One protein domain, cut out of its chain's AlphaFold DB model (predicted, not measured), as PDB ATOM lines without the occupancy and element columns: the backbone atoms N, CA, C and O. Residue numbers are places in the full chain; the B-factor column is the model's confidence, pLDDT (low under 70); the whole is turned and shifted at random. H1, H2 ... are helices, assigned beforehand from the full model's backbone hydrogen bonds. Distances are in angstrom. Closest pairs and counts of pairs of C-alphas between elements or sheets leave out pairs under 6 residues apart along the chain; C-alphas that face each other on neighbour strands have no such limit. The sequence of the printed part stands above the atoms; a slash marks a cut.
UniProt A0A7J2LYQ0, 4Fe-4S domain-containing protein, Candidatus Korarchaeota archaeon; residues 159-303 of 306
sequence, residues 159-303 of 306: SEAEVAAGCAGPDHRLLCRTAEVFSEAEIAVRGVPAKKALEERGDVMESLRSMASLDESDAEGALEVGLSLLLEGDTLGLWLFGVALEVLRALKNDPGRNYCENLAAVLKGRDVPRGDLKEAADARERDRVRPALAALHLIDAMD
ATOM      1  N   SER A 159     -77.077  28.871 -24.295       95.56
ATOM      2  CA  SER A 159     -77.178  30.238 -23.769       95.56
ATOM      3  C   SER A 159     -76.945  30.260 -22.256       95.56
ATOM      4  O   SER A 159     -77.187  29.267 -21.577       95.56
ATOM      5  N   GLU A 160     -76.518  31.385 -21.696       95.06
ATOM      6  CA  GLU A 160     -76.317  31.523 -20.252       95.06
ATOM      7  C   GLU A 160     -77.624  31.329 -19.480       95.06
ATOM      8  O   GLU A 160     -77.605  30.743 -18.408       95.06
ATOM      9  N   ALA A 161     -78.776  31.710 -20.045       96.94
ATOM     10  CA  ALA A 161     -80.079  31.356 -19.479       96.94
ATOM     11  C   ALA A 161     -80.300  29.831 -19.408       96.94
ATOM     12  O   ALA A 161     -80.833  29.331 -18.424       96.94
ATOM     13  N   GLU A 162     -79.874  29.078 -20.425       97.38
ATOM     14  CA  GLU A 162     -79.982  27.613 -20.437       97.38
ATOM     15  C   GLU A 162     -78.988  26.965 -19.465       97.38
ATOM     16  O   GLU A 162     -79.342  26.018 -18.765       97.38
ATOM     17  N   VAL A 163     -77.761  27.491 -19.376       96.38
ATOM     18  CA  VAL A 163     -76.782  27.070 -18.361       96.38
ATOM     19  C   VAL A 163     -77.349  27.314 -16.963       96.38
ATOM     20  O   VAL A 163     -77.299  26.419 -16.125       96.38
ATOM     21  N   ALA A 164     -77.952  28.482 -16.730       96.19
ATOM     22  CA  ALA A 164     -78.535  28.841 -15.443       96.19
ATOM     23  C   ALA A 164     -79.757  27.999 -15.073       96.19
ATOM     24  O   ALA A 164     -79.957  27.691 -13.902       96.19
ATOM     25  N   ALA A 165     -80.509  27.542 -16.073       97.12
ATOM     26  CA  ALA A 165     -81.559  26.546 -15.908       97.12
ATOM     27  C   ALA A 165     -81.036  25.124 -15.626       97.12
ATOM     28  O   ALA A 165     -81.853  24.223 -15.490       97.12
ATOM     29  N   GLY A 166     -79.714  24.901 -15.569       96.69
ATOM     30  CA  GLY A 166     -79.094  23.602 -15.286       96.69
ATOM     31  C   GLY A 166     -78.850  22.716 -16.513       96.69
ATOM     32  O   GLY A 166     -78.415  21.577 -16.369       96.69
ATOM     33  N   CYS A 167     -79.054  23.216 -17.739       95.94
ATOM     34  CA  CYS A 167     -78.895  22.411 -18.963       95.94
ATOM     35  C   CYS A 167     -77.446  21.950 -19.217       95.94
ATOM     36  O   CYS A 167     -77.215  21.033 -20.004       95.94
ATOM     37  N   ALA A 168     -76.461  22.602 -18.593       93.75
ATOM     38  CA  ALA A 168     -75.049  22.223 -18.681       93.75
ATOM     39  C   ALA A 168     -74.616  21.217 -17.595       93.75
ATOM     40  O   ALA A 168     -73.456  20.805 -17.587       93.75
ATOM     41  N   GLY A 169     -75.538  20.816 -16.712       91.69
ATOM     42  CA  GLY A 169     -75.272  19.984 -15.542       91.69
ATOM     43  C   GLY A 169     -74.919  20.787 -14.281       91.69
ATOM     44  O   GLY A 169     -74.770  22.012 -14.339       91.69
ATOM     45  N   PRO A 170     -74.795  20.092 -13.133       90.06
ATOM     46  CA  PRO A 170     -74.468  20.709 -11.851       90.06
ATOM     47  C   PRO A 170     -73.029  21.243 -11.844       90.06
ATOM     48  O   PRO A 170     -72.206  20.850 -12.674       90.06
ATOM     49  N   ASP A 171     -72.726  22.155 -10.917       87.69
ATOM     50  CA  ASP A 171     -71.415  22.800 -10.724       87.69
ATOM     51  C   ASP A 171     -70.899  23.628 -11.917       87.69
ATOM     52  O   ASP A 171     -69.824  24.238 -11.849       87.69
ATOM     53  N   HIS A 172     -71.651  23.700 -13.020       91.50
ATOM     54  CA  HIS A 172     -71.284  24.545 -14.143       91.50
ATOM     55  C   HIS A 172     -71.346  26.018 -13.725       91.50
ATOM     56  O   HIS A 172     -72.296  26.470 -13.088       91.50
ATOM     57  N   ARG A 173     -70.325  26.790 -14.103       88.94
ATOM     58  CA  ARG A 173     -70.237  28.217 -13.778       88.94
ATOM     59  C   ARG A 173     -70.978  29.067 -14.808       88.94
ATOM     60  O   ARG A 173     -70.785  28.859 -16.008       88.94
ATOM     61  N   LEU A 174     -71.756  30.042 -14.339       87.25
ATOM     62  CA  LEU A 174     -72.349  31.080 -15.186       87.25
ATOM     63  C   LEU A 174     -71.298  32.028 -15.755       87.25
ATOM     64  O   LEU A 174     -70.256  32.278 -15.142       87.25
ATOM     65  N   LEU A 175     -71.603  32.588 -16.925       84.50
ATOM     66  CA  LEU A 175     -70.730  33.508 -17.651       84.50
ATOM     67  C   LEU A 175     -69.367  32.855 -17.954       84.50
ATOM     68  O   LEU A 175     -68.296  33.466 -17.885       84.50
ATOM     69  N   CYS A 176     -69.411  31.564 -18.291       71.12
ATOM     70  CA  CYS A 176     -68.260  30.759 -18.673       71.12
ATOM     71  C   CYS A 176     -67.641  31.300 -19.963       71.12
ATOM     72  O   CYS A 176     -68.215  31.209 -21.047       71.12
ATOM     73  N   ARG A 177     -66.403  31.796 -19.863       66.69
ATOM     74  CA  ARG A 177     -65.643  32.329 -21.008       66.69
ATOM     75  C   ARG A 177     -66.356  33.499 -21.701       66.69
ATOM     76  O   ARG A 177     -66.347  33.587 -22.928       66.69
ATOM     77  N   THR A 178     -66.953  34.410 -20.935       63.84
ATOM     78  CA  THR A 178     -67.457  35.673 -21.491       63.84
ATOM     79  C   THR A 178     -66.329  36.522 -22.066       63.84
ATOM     80  O   THR A 178     -65.214  36.537 -21.543       63.84
ATOM     81  N   ALA A 179     -66.629  37.260 -23.134       59.34
ATOM     82  CA  ALA A 179     -65.700  38.218 -23.713       59.34
ATOM     83  C   ALA A 179     -65.332  39.323 -22.703       59.34
ATOM     84  O   ALA A 179     -66.167  39.738 -21.899       59.34
ATOM     85  N   GLU A 180     -64.105  39.847 -22.796       63.44
ATOM     86  CA  GLU A 180     -63.569  40.923 -21.936       63.44
ATOM     87  C   GLU A 180     -64.478  42.163 -21.860       63.44
ATOM     88  O   GLU A 180     -64.460  42.886 -20.864       63.44
ATOM     89  N   VAL A 181     -65.326  42.374 -22.874       61.94
ATOM     90  CA  VAL A 181     -66.338  43.442 -22.929       61.94
ATOM     91  C   VAL A 181     -67.321  43.416 -21.751       61.94
ATOM     92  O   VAL A 181     -67.914  44.440 -21.440       61.94
ATOM     93  N   PHE A 182     -67.472  42.286 -21.052       67.69
ATOM     94  CA  PHE A 182     -68.316  42.187 -19.857       67.69
ATOM     95  C   PHE A 182     -67.691  42.750 -18.583       67.69
ATOM     96  O   PHE A 182     -68.407  42.928 -17.600       67.69
ATOM     97  N   SER A 183     -66.401  43.092 -18.589       67.69
ATOM     98  CA  SER A 183     -65.795  43.813 -17.462       67.69
ATOM     99  C   SER A 183     -66.515  45.140 -17.177       67.69
ATOM    100  O   SER A 183     -66.684  45.502 -16.019       67.69
ATOM    101  N   GLU A 184     -67.048  45.798 -18.214       68.62
ATOM    102  CA  GLU A 184     -67.857  47.020 -18.098       68.62
ATOM    103  C   GLU A 184     -69.273  46.776 -17.544       68.62
ATOM    104  O   GLU A 184     -69.959  47.721 -17.160       68.62
ATOM    105  N   ALA A 185     -69.744  45.524 -17.516       75.56
ATOM    106  CA  ALA A 185     -71.070  45.190 -17.006       75.56
ATOM    107  C   ALA A 185     -71.109  45.131 -15.472       75.56
ATOM    108  O   ALA A 185     -72.197  45.175 -14.908       75.56
ATOM    109  N   GLU A 186     -69.958  45.020 -14.795       79.06
ATOM    110  CA  GLU A 186     -69.851  44.891 -13.329       79.06
ATOM    111  C   GLU A 186     -70.819  43.839 -12.744       79.06
ATOM    112  O   GLU A 186     -71.430  44.043 -11.697       79.06
ATOM    113  N   ILE A 187     -71.008  42.717 -13.450       75.69
ATOM    114  CA  ILE A 187     -71.826  41.605 -12.957       75.69
ATOM    115  C   ILE A 187     -71.009  40.822 -11.924       75.69
ATOM    116  O   ILE A 187     -69.918  40.329 -12.225       75.69
ATOM    117  N   ALA A 188     -71.535  40.695 -10.707       67.94
ATOM    118  CA  ALA A 188     -70.838  40.052  -9.602       67.94
ATOM    119  C   ALA A 188     -70.980  38.521  -9.660       67.94
ATOM    120  O   ALA A 188     -71.940  37.968  -9.136       67.94
ATOM    121  N   VAL A 189     -70.005  37.830 -10.260       72.19
ATOM    122  CA  VAL A 189     -69.949  36.356 -10.252       72.19
ATOM    123  C   VAL A 189     -69.446  35.866  -8.895       72.19
ATOM    124  O   VAL A 189     -68.301  36.140  -8.529       72.19
ATOM    125  N   ARG A 190     -70.285  35.148  -8.145       69.81
ATOM    126  CA  ARG A 190     -70.032  34.801  -6.733       69.81
ATOM    127  C   ARG A 190     -69.258  33.488  -6.564       69.81
ATOM    128  O   ARG A 190     -68.600  33.292  -5.548       69.81
ATOM    129  N   GLY A 191     -69.310  32.603  -7.558       80.62
ATOM    130  CA  GLY A 191     -68.755  31.253  -7.515       80.62
ATOM    131  C   GLY A 191     -69.419  30.345  -6.478       80.62
ATOM    132  O   GLY A 191     -68.790  29.381  -6.047       80.62
ATOM    133  N   VAL A 192     -70.645  30.656  -6.041       88.69
ATOM    134  CA  VAL A 192     -71.380  29.857  -5.044       88.69
ATOM    135  C   VAL A 192     -72.555  29.132  -5.699       88.69
ATOM    136  O   VAL A 192     -73.140  29.679  -6.632       88.69
ATOM    137  N   PRO A 193     -72.943  27.936  -5.221       93.06
ATOM    138  CA  PRO A 193     -74.140  27.266  -5.718       93.06
ATOM    139  C   PRO A 193     -75.396  28.123  -5.523       93.06
ATOM    140  O   PRO A 193     -75.566  28.739  -4.462       93.06
ATOM    141  N   ALA A 194     -76.299  28.119  -6.505       92.19
ATOM    142  CA  ALA A 194     -77.559  28.862  -6.458       92.19
ATOM    143  C   ALA A 194     -78.373  28.547  -5.195       92.19
ATOM    144  O   ALA A 194     -78.844  29.459  -4.517       92.19
ATOM    145  N   LYS A 195     -78.445  27.269  -4.803       93.75
ATOM    146  CA  LYS A 195     -79.101  26.816  -3.570       93.75
ATOM    147  C   LYS A 195     -78.617  27.569  -2.333       93.75
ATOM    148  O   LYS A 195     -79.436  27.973  -1.517       93.75
ATOM    149  N   LYS A 196     -77.304  27.787  -2.213       93.62
ATOM    150  CA  LYS A 196     -76.718  28.516  -1.083       93.62
ATOM    151  C   LYS A 196     -77.071  30.002  -1.140       93.62
ATOM    152  O   LYS A 196     -77.423  30.584  -0.125       93.62
ATOM    153  N   ALA A 197     -77.007  30.616  -2.319       91.12
ATOM    154  CA  ALA A 197     -77.367  32.026  -2.481       91.12
ATOM    155  C   ALA A 197     -78.850  32.302  -2.170       91.12
ATOM    156  O   ALA A 197     -79.191  33.363  -1.651       91.12
ATOM    157  N   LEU A 198     -79.723  31.336  -2.457       92.69
ATOM    158  CA  LEU A 198     -81.153  31.414  -2.177       92.69
ATOM    159  C   LEU A 198     -81.494  31.398  -0.678       92.69
ATOM    160  O   LEU A 198     -82.521  31.954  -0.294       92.69
ATOM    161  N   GLU A 199     -80.653  30.802   0.172       92.06
ATOM    162  CA  GLU A 199     -80.853  30.800   1.633       92.06
ATOM    163  C   GLU A 199     -80.855  32.226   2.213       92.06
ATOM    164  O   GLU A 199     -81.519  32.490   3.213       92.06
ATOM    165  N   GLU A 200     -80.168  33.158   1.548       89.62
ATOM    166  CA  GLU A 200     -80.043  34.565   1.948       89.62
ATOM    167  C   GLU A 200     -81.027  35.495   1.205       89.62
ATOM    168  O   GLU A 200     -81.077  36.694   1.480       89.62
ATOM    169  N   ARG A 201     -81.820  34.967   0.258       91.88
ATOM    170  CA  ARG A 201     -82.685  35.735  -0.659       91.88
ATOM    171  C   ARG A 201     -84.114  35.198  -0.689       91.88
ATOM    172  O   ARG A 201     -84.557  34.567  -1.650       91.88
ATOM    173  N   GLY A 202     -84.845  35.470   0.394       91.31
ATOM    174  CA  GLY A 202     -86.236  35.033   0.570       91.31
ATOM    175  C   GLY A 202     -87.194  35.523  -0.523       91.31
ATOM    176  O   GLY A 202     -88.086  34.779  -0.914       91.31
ATOM    177  N   ASP A 203     -86.961  36.718  -1.062       92.75
ATOM    178  CA  ASP A 203     -87.705  37.319  -2.177       92.75
ATOM    179  C   ASP A 203     -87.566  36.516  -3.486       92.75
ATOM    180  O   ASP A 203     -88.543  36.245  -4.189       92.75
ATOM    181  N   VAL A 204     -86.348  36.057  -3.789       95.19
ATOM    182  CA  VAL A 204     -86.071  35.211  -4.962       95.19
ATOM    183  C   VAL A 204     -86.656  33.814  -4.765       95.19
ATOM    184  O   VAL A 204     -87.243  33.248  -5.687       95.19
ATOM    185  N   MET A 205     -86.543  33.263  -3.556       95.25
ATOM    186  CA  MET A 205     -87.141  31.973  -3.201       95.25
ATOM    187  C   MET A 205     -88.674  31.993  -3.314       95.25
ATOM    188  O   MET A 205     -89.272  31.000  -3.723       95.25
ATOM    189  N   GLU A 206     -89.325  33.103  -2.967       95.69
ATOM    190  CA  GLU A 206     -90.770  33.269  -3.153       95.69
ATOM    191  C   GLU A 206     -91.147  33.251  -4.639       95.69
ATOM    192  O   GLU A 206     -92.033  32.491  -5.027       95.69
ATOM    193  N   SER A 207     -90.400  33.982  -5.473       97.06
ATOM    194  CA  SER A 207     -90.584  33.994  -6.935       97.06
ATOM    195  C   SER A 207     -90.339  32.621  -7.577       97.06
ATOM    196  O   SER A 207     -91.015  32.234  -8.523       97.06
ATOM    197  N   LEU A 208     -89.391  31.839  -7.051       96.88
ATOM    198  CA  LEU A 208     -89.182  30.453  -7.476       96.88
ATOM    199  C   LEU A 208     -90.399  29.577  -7.148       96.88
ATOM    200  O   LEU A 208     -90.847  28.782  -7.974       96.88
ATOM    201  N   ARG A 209     -90.922  29.702  -5.925       96.38
ATOM    202  CA  ARG A 209     -92.023  28.868  -5.429       96.38
ATOM    203  C   ARG A 209     -93.364  29.225  -6.059       96.38
ATOM    204  O   ARG A 209     -94.189  28.322  -6.198       96.38
ATOM    205  N   SER A 210     -93.592  30.487  -6.432       97.38
ATOM    206  CA  SER A 210     -94.834  30.909  -7.092       97.38
ATOM    207  C   SER A 210     -95.044  30.164  -8.410       97.38
ATOM    208  O   SER A 210     -96.129  29.638  -8.634       97.38
ATOM    209  N   MET A 211     -93.983  29.962  -9.200       98.12
ATOM    210  CA  MET A 211     -94.028  29.208 -10.462       98.12
ATOM    211  C   MET A 211     -94.540  27.766 -10.315       98.12
ATOM    212  O   MET A 211     -94.941  27.144 -11.299       98.12
ATOM    213  N   ALA A 212     -94.561  27.206  -9.102       97.12
ATOM    214  CA  ALA A 212     -95.120  25.881  -8.854       97.12
ATOM    215  C   ALA A 212     -96.659  25.819  -8.959       97.12
ATOM    216  O   ALA A 212     -97.225  24.726  -8.846       97.12
ATOM    217  N   SER A 213     -97.330  26.963  -9.144       96.12
ATOM    218  CA  SER A 213     -98.728  27.061  -9.585       96.12
ATOM    219  C   SER A 213     -98.920  26.572 -11.026       96.12
ATOM    220  O   SER A 213    -100.021  26.156 -11.382       96.12
ATOM    221  N   LEU A 214     -97.842  26.583 -11.827       95.94
ATOM    222  CA  LEU A 214     -97.834  26.324 -13.268       95.94
ATOM    223  C   LEU A 214     -98.675  27.326 -14.084       95.94
ATOM    224  O   LEU A 214     -99.097  27.013 -15.207       95.94
ATOM    225  N   ASP A 215     -98.895  28.522 -13.530       96.19
ATOM    226  CA  ASP A 215     -99.413  29.680 -14.257       96.19
ATOM    227  C   ASP A 215     -98.286  30.355 -15.055       96.19
ATOM    228  O   ASP A 215     -97.158  30.513 -14.580       96.19
ATOM    229  N   GLU A 216     -98.594  30.751 -16.288       96.50
ATOM    230  CA  GLU A 216     -97.656  31.478 -17.143       96.50
ATOM    231  C   GLU A 216     -97.325  32.850 -16.548       96.50
ATOM    232  O   GLU A 216     -96.162  33.246 -16.599       96.50
ATOM    233  N   SER A 217     -98.281  33.521 -15.893       97.44
ATOM    234  CA  SER A 217     -98.038  34.839 -15.295       97.44
ATOM    235  C   SER A 217     -97.020  34.801 -14.156       97.44
ATOM    236  O   SER A 217     -96.251  35.744 -13.986       97.44
ATOM    237  N   ASP A 218     -96.985  33.712 -13.382       97.75
ATOM    238  CA  ASP A 218     -96.023  33.557 -12.286       97.75
ATOM    239  C   ASP A 218     -94.601  33.363 -12.825       97.75
ATOM    240  O   ASP A 218     -93.640  33.910 -12.279       97.75
ATOM    241  N   ALA A 219     -94.460  32.628 -13.931       97.31
ATOM    242  CA  ALA A 219     -93.175  32.452 -14.596       97.31
ATOM    243  C   ALA A 219     -92.724  33.722 -15.341       97.31
ATOM    244  O   ALA A 219     -91.544  34.065 -15.295       97.31
ATOM    245  N   GLU A 220     -93.640  34.467 -15.965       97.19
ATOM    246  CA  GLU A 220     -93.348  35.790 -16.534       97.19
ATOM    247  C   GLU A 220     -92.901  36.781 -15.449       97.19
ATOM    248  O   GLU A 220     -91.875  37.443 -15.607       97.19
ATOM    249  N   GLY A 221     -93.589  36.814 -14.304       97.44
ATOM    250  CA  GLY A 221     -93.203  37.640 -13.159       97.44
ATOM    251  C   GLY A 221     -91.822  37.278 -12.604       97.44
ATOM    252  O   GLY A 221     -90.995  38.160 -12.369       97.44
ATOM    253  N   ALA A 222     -91.513  35.986 -12.460       97.75
ATOM    254  CA  ALA A 222     -90.182  35.536 -12.043       97.75
ATOM    255  C   ALA A 222     -89.085  35.940 -13.048       97.75
ATOM    256  O   ALA A 222     -87.980  36.315 -12.649       97.75
ATOM    257  N   LEU A 223     -89.390  35.917 -14.348       96.94
ATOM    258  CA  LEU A 223     -88.488  36.368 -15.408       96.94
ATOM    259  C   LEU A 223     -88.200  37.878 -15.291       96.94
ATOM    260  O   LEU A 223     -87.039  38.286 -15.385       96.94
ATOM    261  N   GLU A 224     -89.216  38.700 -15.011       96.50
ATOM    262  CA  GLU A 224     -89.067  40.145 -14.764       96.50
ATOM    263  C   GLU A 224     -88.248  40.455 -13.502       96.50
ATOM    264  O   GLU A 224     -87.360  41.318 -13.530       96.50
ATOM    265  N   VAL A 225     -88.493  39.728 -12.407       97.38
ATOM    266  CA  VAL A 225     -87.699  39.829 -11.171       97.38
ATOM    267  C   VAL A 225     -86.241  39.458 -11.449       97.38
ATOM    268  O   VAL A 225     -85.331  40.198 -11.069       97.38
ATOM    269  N   GLY A 226     -86.006  38.361 -12.175       97.00
ATOM    270  CA  GLY A 226     -84.667  37.918 -12.559       97.00
ATOM    271  C   GLY A 226     -83.901  38.973 -13.361       97.00
ATOM    272  O   GLY A 226     -82.756  39.292 -13.035       97.00
ATOM    273  N   LEU A 227     -84.542  39.586 -14.363       96.31
ATOM    274  CA  LEU A 227     -83.934  40.682 -15.129       96.31
ATOM    275  C   LEU A 227     -83.656  41.906 -14.262       96.31
ATOM    276  O   LEU A 227     -82.590  42.501 -14.397       96.31
ATOM    277  N   SER A 228     -84.573  42.276 -13.370       96.31
ATOM    278  CA  SER A 228     -84.403  43.445 -12.500       96.31
ATOM    279  C   SER A 228     -83.164  43.303 -11.610       96.31
ATOM    280  O   SER A 228     -82.313  44.189 -11.596       96.31
ATOM    281  N   LEU A 229     -82.990  42.141 -10.975       94.50
ATOM    282  CA  LEU A 229     -81.798  41.828 -10.177       94.50
ATOM    283  C   LEU A 229     -80.517  41.809 -11.015       94.50
ATOM    284  O   LEU A 229     -79.477  42.325 -10.605       94.50
ATOM    285  N   LEU A 230     -80.590  41.252 -12.224       93.62
ATOM    286  CA  LEU A 230     -79.443  41.206 -13.122       93.62
ATOM    287  C   LEU A 230     -79.027  42.603 -13.599       93.62
ATOM    288  O   LEU A 230     -77.835  42.878 -13.733       93.62
ATOM    289  N   LEU A 231     -79.984  43.509 -13.815       94.25
ATOM    290  CA  LEU A 231     -79.720  44.913 -14.138       94.25
ATOM    291  C   LEU A 231     -79.044  45.664 -12.987       94.25
ATOM    292  O   LEU A 231     -78.304  46.617 -13.248       94.25
ATOM    293  N   GLU A 232     -79.224  45.219 -11.747       92.38
ATOM    294  CA  GLU A 232     -78.497  45.701 -10.566       92.38
ATOM    295  C   GLU A 232     -77.113  45.046 -10.405       92.38
ATOM    296  O   GLU A 232     -76.288  45.537  -9.638       92.38
ATOM    297  N   GLY A 233     -76.812  44.006 -11.193       88.81
ATOM    298  CA  GLY A 233     -75.523  43.309 -11.216       88.81
ATOM    299  C   GLY A 233     -75.496  41.992 -10.431       88.81
ATOM    300  O   GLY A 233     -74.420  41.415 -10.274       88.81
ATOM    301  N   ASP A 234     -76.645  41.499  -9.956       91.12
ATOM    302  CA  ASP A 234     -76.743  40.243  -9.206       91.12
ATOM    303  C   ASP A 234     -76.926  39.028 -10.135       91.12
ATOM    304  O   ASP A 234     -77.941  38.896 -10.827       91.12
ATOM    305  N   THR A 235     -75.963  38.100 -10.133       90.62
ATOM    306  CA  THR A 235     -76.017  36.874 -10.946       90.62
ATOM    307  C   THR A 235     -77.120  35.909 -10.535       90.62
ATOM    308  O   THR A 235     -77.548  35.104 -11.363       90.62
ATOM    309  N   LEU A 236     -77.667  36.022  -9.320       93.81
ATOM    310  CA  LEU A 236     -78.859  35.262  -8.941       93.81
ATOM    311  C   LEU A 236     -80.069  35.632  -9.820       93.81
ATOM    312  O   LEU A 236     -80.940  34.797 -10.062       93.81
ATOM    313  N   GLY A 237     -80.090  36.851 -10.369       95.50
ATOM    314  CA  GLY A 237     -81.081  37.276 -11.355       95.50
ATOM    315  C   GLY A 237     -80.999  36.498 -12.673       95.50
ATOM    316  O   GLY A 237     -82.027  36.099 -13.217       95.50
ATOM    317  N   LEU A 238     -79.784  36.204 -13.154       95.50
ATOM    318  CA  LEU A 238     -79.567  35.350 -14.332       95.50
ATOM    319  C   LEU A 238     -80.063  33.919 -14.081       95.50
ATOM    320  O   LEU A 238     -80.684  33.320 -14.959       95.50
ATOM    321  N   TRP A 239     -79.833  33.395 -12.876       96.75
ATOM    322  CA  TRP A 239     -80.357  32.096 -12.463       96.75
ATOM    323  C   TRP A 239     -81.884  32.047 -12.477       96.75
ATOM    324  O   TRP A 239     -82.457  31.197 -13.161       96.75
ATOM    325  N   LEU A 240     -82.547  33.001 -11.813       97.94
ATOM    326  CA  LEU A 240     -84.009  33.044 -11.776       97.94
ATOM    327  C   LEU A 240     -84.598  33.200 -13.186       97.94
ATOM    328  O   LEU A 240     -85.554  32.507 -13.532       97.94
ATOM    329  N   PHE A 241     -83.988  34.046 -14.022       98.12
ATOM    330  CA  PHE A 241     -84.375  34.214 -15.422       98.12
ATOM    331  C   PHE A 241     -84.308  32.895 -16.206       98.12
ATOM    332  O   PHE A 241     -85.241  32.561 -16.936       98.12
ATOM    333  N   GLY A 242     -83.211  32.144 -16.065       98.06
ATOM    334  CA  GLY A 242     -83.025  30.860 -16.741       98.06
ATOM    335  C   GLY A 242     -84.072  29.830 -16.327       98.06
ATOM    336  O   GLY A 242     -84.724  29.231 -17.184       98.06
ATOM    337  N   VAL A 243     -84.289  29.678 -15.019       98.25
ATOM    338  CA  VAL A 243     -85.310  28.777 -14.464       98.25
ATOM    339  C   VAL A 243     -86.704  29.145 -14.977       98.25
ATOM    340  O   VAL A 243     -87.421  28.277 -15.475       98.25
ATOM    341  N   ALA A 244     -87.074  30.427 -14.928       98.44
ATOM    342  CA  ALA A 244     -88.372  30.902 -15.401       98.44
ATOM    343  C   ALA A 244     -88.580  30.651 -16.904       98.44
ATOM    344  O   ALA A 244     -89.635  30.168 -17.323       98.44
ATOM    345  N   LEU A 245     -87.554  30.900 -17.724       97.81
ATOM    346  CA  LEU A 245     -87.587  30.602 -19.156       97.81
ATOM    347  C   LEU A 245     -87.825  29.108 -19.426       97.81
ATOM    348  O   LEU A 245     -88.595  28.743 -20.319       97.81
ATOM    349  N   GLU A 246     -87.167  28.238 -18.666       97.38
ATOM    350  CA  GLU A 246     -87.302  26.792 -18.815       97.38
ATOM    351  C   GLU A 246     -88.712  26.311 -18.444       97.38
ATOM    352  O   GLU A 246     -89.292  25.497 -19.174       97.38
ATOM    353  N   VAL A 247     -89.305  26.888 -17.390       97.88
ATOM    354  CA  VAL A 247     -90.709  26.668 -17.008       97.88
ATOM    355  C   VAL A 247     -91.648  27.109 -18.131       97.88
ATOM    356  O   VAL A 247     -92.432  26.291 -18.607       97.88
ATOM    357  N   LEU A 248     -91.530  28.338 -18.644       96.81
ATOM    358  CA  LEU A 248     -92.377  28.837 -19.740       96.81
ATOM    359  C   LEU A 248     -92.327  27.929 -20.977       96.81
ATOM    360  O   LEU A 248     -93.352  27.630 -21.597       96.81
ATOM    361  N   ARG A 249     -91.138  27.428 -21.326       95.62
ATOM    362  CA  ARG A 249     -90.976  26.466 -22.425       95.62
ATOM    363  C   ARG A 249     -91.703  25.145 -22.148       95.62
ATOM    364  O   ARG A 249     -92.248  24.569 -23.089       95.62
ATOM    365  N   ALA A 250     -91.720  24.660 -20.906       96.25
ATOM    366  CA  ALA A 250     -92.492  23.477 -20.526       96.25
ATOM    367  C   ALA A 250     -94.000  23.719 -20.662       96.25
ATOM    368  O   ALA A 250     -94.672  22.967 -21.369       96.25
ATOM    369  N   LEU A 251     -94.504  24.816 -20.092       95.81
ATOM    370  CA  LEU A 251     -95.924  25.187 -20.126       95.81
ATOM    371  C   LEU A 251     -96.448  25.350 -21.561       95.81
ATOM    372  O   LEU A 251     -97.532  24.881 -21.899       95.81
ATOM    373  N   LYS A 252     -95.641  25.935 -22.451       94.38
ATOM    374  CA  LYS A 252     -95.978  26.067 -23.876       94.38
ATOM    375  C   LYS A 252     -96.126  24.719 -24.590       94.38
ATOM    376  O   LYS A 252     -96.887  24.607 -25.554       94.38
ATOM    377  N   ASN A 253     -95.360  23.709 -24.178       93.88
ATOM    378  CA  ASN A 253     -95.365  22.392 -24.813       93.88
ATOM    379  C   ASN A 253     -96.420  21.450 -24.222       93.88
ATOM    380  O   ASN A 253     -96.887  20.584 -24.966       93.88
ATOM    381  N   ASP A 254     -96.848  21.692 -22.981       94.25
ATOM    382  CA  ASP A 254     -97.969  21.036 -22.301       94.25
ATOM    383  C   ASP A 254     -99.016  22.062 -21.793       94.25
ATOM    384  O   ASP A 254     -99.095  22.360 -20.594       94.25
ATOM    385  N   PRO A 255     -99.852  22.632 -22.689       91.75
ATOM    386  CA  PRO A 255    -100.884  23.605 -22.315       91.75
ATOM    387  C   PRO A 255    -101.905  23.069 -21.302       91.75
ATOM    388  O   PRO A 255    -102.474  23.838 -20.535       91.75
ATOM    389  N   GLY A 256    -102.140  21.752 -21.309       93.06
ATOM    390  CA  GLY A 256    -103.062  21.082 -20.391       93.06
ATOM    391  C   GLY A 256    -102.467  20.786 -19.014       93.06
ATOM    392  O   GLY A 256    -103.211  20.394 -18.122       93.06
ATOM    393  N   ARG A 257    -101.152  20.988 -18.836       94.06
ATOM    394  CA  ARG A 257    -100.402  20.700 -17.601       94.06
ATOM    395  C   ARG A 257    -100.486  19.231 -17.166       94.06
ATOM    396  O   ARG A 257    -100.327  18.926 -15.985       94.06
ATOM    397  N   ASN A 258    -100.732  18.319 -18.106       93.25
ATOM    398  CA  ASN A 258    -100.934  16.899 -17.824       93.25
ATOM    399  C   ASN A 258     -99.660  16.209 -17.305       93.25
ATOM    400  O   ASN A 258     -99.750  15.201 -16.610       93.25
ATOM    401  N   TYR A 259     -98.483  16.747 -17.630       94.56
ATOM    402  CA  TYR A 259     -97.176  16.152 -17.342       94.56
ATOM    403  C   TYR A 259     -96.253  17.079 -16.532       94.56
ATOM    404  O   TYR A 259     -95.061  16.809 -16.385       94.56
ATOM    405  N   CYS A 260     -96.787  18.165 -15.964       95.12
ATOM    406  CA  CYS A 260     -96.018  19.145 -15.191       95.12
ATOM    407  C   CYS A 260     -95.960  18.872 -13.674       95.12
ATOM    408  O   CYS A 260     -95.374  19.672 -12.943       95.12
ATOM    409  N   GLU A 261     -96.523  17.768 -13.169       95.38
ATOM    410  CA  GLU A 261     -96.549  17.467 -11.724       95.38
ATOM    411  C   GLU A 261     -95.142  17.443 -11.107       95.38
ATOM    412  O   GLU A 261     -94.880  18.114 -10.105       95.38
ATOM    413  N   ASN A 262     -94.213  16.731 -11.745       96.00
ATOM    414  CA  ASN A 262     -92.832  16.652 -11.280       96.00
ATOM    415  C   ASN A 262     -92.115  18.006 -11.355       96.00
ATOM    416  O   ASN A 262     -91.335  18.333 -10.464       96.00
ATOM    417  N   LEU A 263     -92.410  18.823 -12.371       96.88
ATOM    418  CA  LEU A 263     -91.869  20.179 -12.474       96.88
ATOM    419  C   LEU A 263     -92.335  21.044 -11.290       96.88
ATOM    420  O   LEU A 263     -91.517  21.681 -10.628       96.88
ATOM    421  N   ALA A 264     -93.628  21.004 -10.958       97.38
ATOM    422  CA  ALA A 264     -94.166  21.697  -9.788       97.38
ATOM    423  C   ALA A 264     -93.578  21.169  -8.467       97.38
ATOM    424  O   ALA A 264     -93.386  21.937  -7.523       97.38
ATOM    425  N   ALA A 265     -93.294  19.867  -8.373       96.69
ATOM    426  CA  ALA A 265     -92.643  19.276  -7.208       96.69
ATOM    427  C   ALA A 265     -91.211  19.814  -7.023       96.69
ATOM    428  O   ALA A 265     -90.883  20.255  -5.920       96.69
ATOM    429  N   VAL A 266     -90.412  19.872  -8.097       96.44
ATOM    430  CA  VAL A 266     -89.057  20.453  -8.081       96.44
ATOM    431  C   VAL A 266     -89.092  21.929  -7.676       96.44
ATOM    432  O   VAL A 266     -88.348  22.333  -6.786       96.44
ATOM    433  N   LEU A 267     -90.011  22.727  -8.233       96.88
ATOM    434  CA  LEU A 267     -90.178  24.147  -7.876       96.88
ATOM    435  C   LEU A 267     -90.586  24.358  -6.404       96.88
ATOM    436  O   LEU A 267     -90.242  25.365  -5.789       96.88
ATOM    437  N   LYS A 268     -91.270  23.378  -5.797       95.44
ATOM    438  CA  LYS A 268     -91.576  23.347  -4.351       95.44
ATOM    439  C   LYS A 268     -90.401  22.862  -3.493       95.44
ATOM    440  O   LYS A 268     -90.548  22.785  -2.274       95.44
ATOM    441  N   GLY A 269     -89.266  22.517  -4.097       92.38
ATOM    442  CA  GLY A 269     -88.097  21.960  -3.417       92.38
ATOM    443  C   GLY A 269     -88.281  20.513  -2.958       92.38
ATOM    444  O   GLY A 269     -87.627  20.091  -2.006       92.38
ATOM    445  N   ARG A 270     -89.201  19.759  -3.575       93.56
ATOM    446  CA  ARG A 270     -89.379  18.330  -3.294       93.56
ATOM    447  C   ARG A 270     -88.375  17.511  -4.094       93.56
ATOM    448  O   ARG A 270     -88.049  17.861  -5.226       93.56
ATOM    449  N   ASP A 271     -87.939  16.404  -3.506       92.19
ATOM    450  CA  ASP A 271     -87.103  15.433  -4.202       92.19
ATOM    451  C   ASP A 271     -87.937  14.656  -5.230       92.19
ATOM    452  O   ASP A 271     -89.055  14.224  -4.933       92.19
ATOM    453  N   VAL A 272     -87.399  14.508  -6.440       93.19
ATOM    454  CA  VAL A 272     -88.052  13.825  -7.561       93.19
ATOM    455  C   VAL A 272     -87.067  12.817  -8.160       93.19
ATOM    456  O   VAL A 272     -85.968  13.206  -8.567       93.19
ATOM    457  N   PRO A 273     -87.435  11.525  -8.266       92.75
ATOM    458  CA  PRO A 273     -86.560  10.513  -8.843       92.75
ATOM    459  C   PRO A 273     -86.155  10.843 -10.286       92.75
ATOM    460  O   PRO A 273     -86.984  10.928 -11.192       92.75
ATOM    461  N   ARG A 274     -84.843  10.951 -10.540       94.19
ATOM    462  CA  ARG A 274     -84.312  11.201 -11.895       94.19
ATOM    463  C   ARG A 274     -84.648  10.084 -12.892       94.19
ATOM    464  O   ARG A 274     -84.638  10.341 -14.090       94.19
ATOM    465  N   GLY A 275     -84.881   8.854 -12.423       92.94
ATOM    466  CA  GLY A 275     -85.213   7.703 -13.275       92.94
ATOM    467  C   GLY A 275     -86.506   7.923 -14.058       92.94
ATOM    468  O   GLY A 275     -86.483   7.893 -15.286       92.94
ATOM    469  N   ASP A 276     -87.582   8.259 -13.349       88.94
ATOM    470  CA  ASP A 276     -88.913   8.497 -13.921       88.94
ATOM    471  C   ASP A 276     -88.898   9.660 -14.922       88.94
ATOM    472  O   ASP A 276     -89.518   9.613 -15.985       88.94
ATOM    473  N   LEU A 277     -88.133  10.709 -14.605       93.81
ATOM    474  CA  LEU A 277     -87.963  11.856 -15.490       93.81
ATOM    475  C   LEU A 277     -87.196  11.508 -16.768       93.81
ATOM    476  O   LEU A 277     -87.558  11.990 -17.838       93.81
ATOM    477  N   LYS A 278     -86.155  10.671 -16.684       94.19
ATOM    478  CA  LYS A 278     -85.415  10.208 -17.867       94.19
ATOM    479  C   LYS A 278     -86.299   9.359 -18.772       94.19
ATOM    480  O   LYS A 278     -86.324   9.596 -19.972       94.19
ATOM    481  N   GLU A 279     -87.088   8.452 -18.199       92.62
ATOM    482  CA  GLU A 279     -88.046   7.653 -18.968       92.62
ATOM    483  C   GLU A 279     -89.078   8.542 -19.685       92.62
ATOM    484  O   GLU A 279     -89.380   8.338 -20.859       92.62
ATOM    485  N   ALA A 280     -89.590   9.574 -19.007       91.56
ATOM    486  CA  ALA A 280     -90.499  10.541 -19.616       91.56
ATOM    487  C   ALA A 280     -89.822  11.419 -20.689       91.56
ATOM    488  O   ALA A 280     -90.463  11.748 -21.685       91.56
ATOM    489  N   ALA A 281     -88.546  11.774 -20.520       90.94
ATOM    490  CA  ALA A 281     -87.764  12.515 -21.511       90.94
ATOM    491  C   ALA A 281     -87.413  11.677 -22.756       90.94
ATOM    492  O   ALA A 281     -87.225  12.240 -23.833       90.94
ATOM    493  N   ASP A 282     -87.383  10.349 -22.624       90.19
ATOM    494  CA  ASP A 282     -87.203   9.407 -23.734       90.19
ATOM    495  C   ASP A 282     -88.523   9.076 -24.460       90.19
ATOM    496  O   ASP A 282     -88.515   8.452 -25.532       90.19
ATOM    497  N   ALA A 283     -89.669   9.513 -23.920       80.25
ATOM    498  CA  ALA A 283     -90.942   9.441 -24.627       80.25
ATOM    499  C   ALA A 283     -90.827  10.231 -25.941       80.25
ATOM    500  O   ALA A 283     -90.210  11.280 -25.999       80.25
ATOM    501  N   ARG A 284     -91.421   9.785 -27.047       84.38
ATOM    502  CA  ARG A 284     -91.370  10.551 -28.315       84.38
ATOM    503  C   ARG A 284     -92.518  11.559 -28.432       84.38
ATOM    504  O   ARG A 284     -92.959  11.883 -29.532       84.38
ATOM    505  N   GLU A 285     -92.994  12.043 -27.289       89.62
ATOM    506  CA  GLU A 285     -94.199  12.856 -27.122       89.62
ATOM    507  C   GLU A 285     -93.824  14.203 -26.508       89.62
ATOM    508  O   GLU A 285     -93.353  14.287 -25.379       89.62
ATOM    509  N   ARG A 286     -93.989  15.281 -27.278       86.38
ATOM    510  CA  ARG A 286     -93.493  16.622 -26.931       86.38
ATOM    511  C   ARG A 286     -93.993  17.135 -25.578       86.38
ATOM    512  O   ARG A 286     -93.221  17.729 -24.830       86.38
ATOM    513  N   ASP A 287     -95.286  16.979 -25.331       91.31
ATOM    514  CA  ASP A 287     -95.983  17.396 -24.112       91.31
ATOM    515  C   ASP A 287     -95.503  16.633 -22.874       91.31
ATOM    516  O   ASP A 287     -95.575  17.166 -21.774       91.31
ATOM    517  N   ARG A 288     -94.921  15.443 -23.046       93.25
ATOM    518  CA  ARG A 288     -94.291  14.676 -21.968       93.25
ATOM    519  C   ARG A 288     -92.793  14.955 -21.825       93.25
ATOM    520  O   ARG A 288     -92.305  15.158 -20.714       93.25
ATOM    521  N   VAL A 289     -92.069  15.020 -22.942       94.19
ATOM    522  CA  VAL A 289     -90.611  15.235 -22.969       94.19
ATOM    523  C   VAL A 289     -90.236  16.563 -22.357       94.19
ATOM    524  O   VAL A 289     -89.314  16.645 -21.546       94.19
ATOM    525  N   ARG A 290     -90.924  17.632 -22.767       94.94
ATOM    526  CA  ARG A 290     -90.461  18.971 -22.437       94.94
ATOM    527  C   ARG A 290     -90.580  19.294 -20.941       94.94
ATOM    528  O   ARG A 290     -89.586  19.781 -20.397       94.94
ATOM    529  N   PRO A 291     -91.702  18.999 -20.256       95.88
ATOM    530  CA  PRO A 291     -91.782  19.133 -18.802       95.88
ATOM    531  C   PRO A 291     -90.792  18.240 -18.049       95.88
ATOM    532  O   PRO A 291     -90.215  18.683 -17.057       95.88
ATOM    533  N   ALA A 292     -90.546  17.015 -18.530       96.69
ATOM    534  CA  ALA A 292     -89.587  16.105 -17.907       96.69
ATOM    535  C   ALA A 292     -88.143  16.628 -17.989       96.69
ATOM    536  O   ALA A 292     -87.428  16.621 -16.986       96.69
ATOM    537  N   LEU A 293     -87.734  17.146 -19.153       96.44
ATOM    538  CA  LEU A 293     -86.433  17.799 -19.325       96.44
ATOM    539  C   LEU A 293     -86.302  19.040 -18.447       96.44
ATOM    540  O   LEU A 293     -85.288  19.189 -17.777       96.44
ATOM    541  N   ALA A 294     -87.330  19.893 -18.400       96.81
ATOM    542  CA  ALA A 294     -87.324  21.055 -17.516       96.81
ATOM    543  C   ALA A 294     -87.113  20.628 -16.054       96.81
ATOM    544  O   ALA A 294     -86.221  21.142 -15.393       96.81
ATOM    545  N   ALA A 295     -87.853  19.628 -15.564       97.25
ATOM    546  CA  ALA A 295     -87.675  19.122 -14.205       97.25
ATOM    547  C   ALA A 295     -86.251  18.582 -13.957       97.25
ATOM    548  O   ALA A 295     -85.667  18.890 -12.921       97.25
ATOM    549  N   LEU A 296     -85.668  17.831 -14.901       96.69
ATOM    550  CA  LEU A 296     -84.280  17.355 -14.801       96.69
ATOM    551  C   LEU A 296     -83.281  18.507 -14.711       96.69
ATOM    552  O   LEU A 296     -82.432  18.503 -13.823       96.69
ATOM    553  N   HIS A 297     -83.397  19.486 -15.607       96.50
ATOM    554  CA  HIS A 297     -82.505  20.639 -15.633       96.50
ATOM    555  C   HIS A 297     -82.625  21.450 -14.339       96.50
ATOM    556  O   HIS A 297     -81.614  21.774 -13.729       96.50
ATOM    557  N   LEU A 298     -83.844  21.691 -13.847       96.94
ATOM    558  CA  LEU A 298     -84.074  22.461 -12.623       96.94
ATOM    559  C   LEU A 298     -83.525  21.776 -11.360       96.94
ATOM    560  O   LEU A 298     -83.159  22.474 -10.414       96.94
ATOM    561  N   ILE A 299     -83.433  20.441 -11.335       96.31
ATOM    562  CA  ILE A 299     -82.724  19.732 -10.258       96.31
ATOM    563  C   ILE A 299     -81.240  20.120 -10.272       96.31
ATOM    564  O   ILE A 299     -80.695  20.458  -9.225       96.31
ATOM    565  N   ASP A 300     -80.600  20.104 -11.444       96.31
ATOM    566  CA  ASP A 300     -79.188  20.482 -11.592       96.31
ATOM    567  C   ASP A 300     -78.971  22.000 -11.415       96.31
ATOM    568  O   ASP A 300     -77.921  22.426 -10.933       96.31
ATOM    569  N   ALA A 301     -79.975  22.826 -11.732       96.12
ATOM    570  CA  ALA A 301     -79.922  24.283 -11.612       96.12
ATOM    571  C   ALA A 301     -79.606  24.751 -10.186       96.12
ATOM    572  O   ALA A 301     -78.972  25.787 -10.006       96.12
ATOM    573  N   MET A 302     -80.034  24.002  -9.168       94.69
ATOM    574  CA  MET A 302     -79.771  24.334  -7.764       94.69
ATOM    575  C   MET A 302     -78.276  24.327  -7.416       94.69
ATOM    576  O   MET A 302     -77.854  25.065  -6.523       94.69
ATOM    577  N   ASP A 303     -77.484  23.550  -8.150       94.06
ATOM    578  CA  ASP A 303     -76.046  23.394  -7.934       94.06
ATOM    579  C   ASP A 303     -75.207  24.169  -8.968       94.06
ATOM    580  O   ASP A 303     -73.980  24.103  -8.958       94.06
TER     581      ASP A 303
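Overview. This is residues 159 to 303 of the 306 residues of the protein "4Fe-4S domain-containing protein" of Candidatus Korarchaeota archaeon (UniProt A0A7J2LYQ0). Long helix H6 runs through the middle of a body of nearly aligned helices: H4 and H5 pack on it to make an up-and-down bundle of three, and H9 lies along it elsewhere, with short H7 between H4 and H9 and H8 folded onto H9. At one end a loop leads out to the small helix H2, whose residues 180 to 184 stick out from the body, while short H1 packs on H6. The printed part has 145 residues with nine named helices, H1 to H9 in order, and no named strand, and its class is all helix. It is compact, with a radius of gyration of the C-alphas of 14.8 A, and elongated, with spans of 44 by 27 by 24 A.

Along the chain. Find C-alpha 160 at (-76.317, 31.523, -20.252), where H1, residues 160 to 164, begins. Further on come H2, residues 180 to 185, and H3, residues 194 to 199. H4 spans residues 202 to 213 over 18.0 A, and H5 spans residues 216 to 232 over 24.8 A. Look for C-alpha 235 at (-76.017, 36.874, -10.946): from there H6, residues 235 to 253, runs 27.9 A. H7, residues 261 to 267, and H8, residues 274 to 281, lead to H9, residues 286 to 301, which runs 21.9 A and ends at C-alpha 301, (-79.922, 24.283, -11.612).

Arrangement. Start at the hub, H6, which touches five helices. H5 and H6 form a hairpin at 22 degrees, a shallow tilt; their closest C-alphas, Gly 226 and Gly 237, are 3.8 A apart. With residues 240 to 247 alone H6 touches H4, the same way at 4 degrees, closest at the C-alphas of Leu 208 and Leu 240, 7.2 A. H6 touches H9, opposite ways at 16 degrees, with the C-alphas of Ala 250 and Pro 291 closest at 4.7 A. H1 touches residues 238 to 246 of H6 alone, and H3 only just touches its residues 236 to 239 alone, with 3 pairs of C-alphas within 8 A. H7 touches H9, closest at the C-alphas of Leu 263 and Ala 295, 4.7 A. H8 and H9 form a hairpin at 34 degrees, a shallow tilt only just short of steep. H2 touches no helix. Every O i to N i+4 pair is within hydrogen-bond range in H1, H5, H6, H7 and H8, against 1 of 2 in H3, 5 of 8 in H4, 11 of 12 in H9 and 0 of 2 in H2, where 2 of 3 O i to N i+3 pairs are.

Size, cuts and confidence. The C-alphas farthest apart, Glu 184 and Asn 258, are 44.7 A apart. The printed part has no cut, and the link from H1 to H2 is long. Confidence is under 70 at residues 177 to 184, 188 and 190.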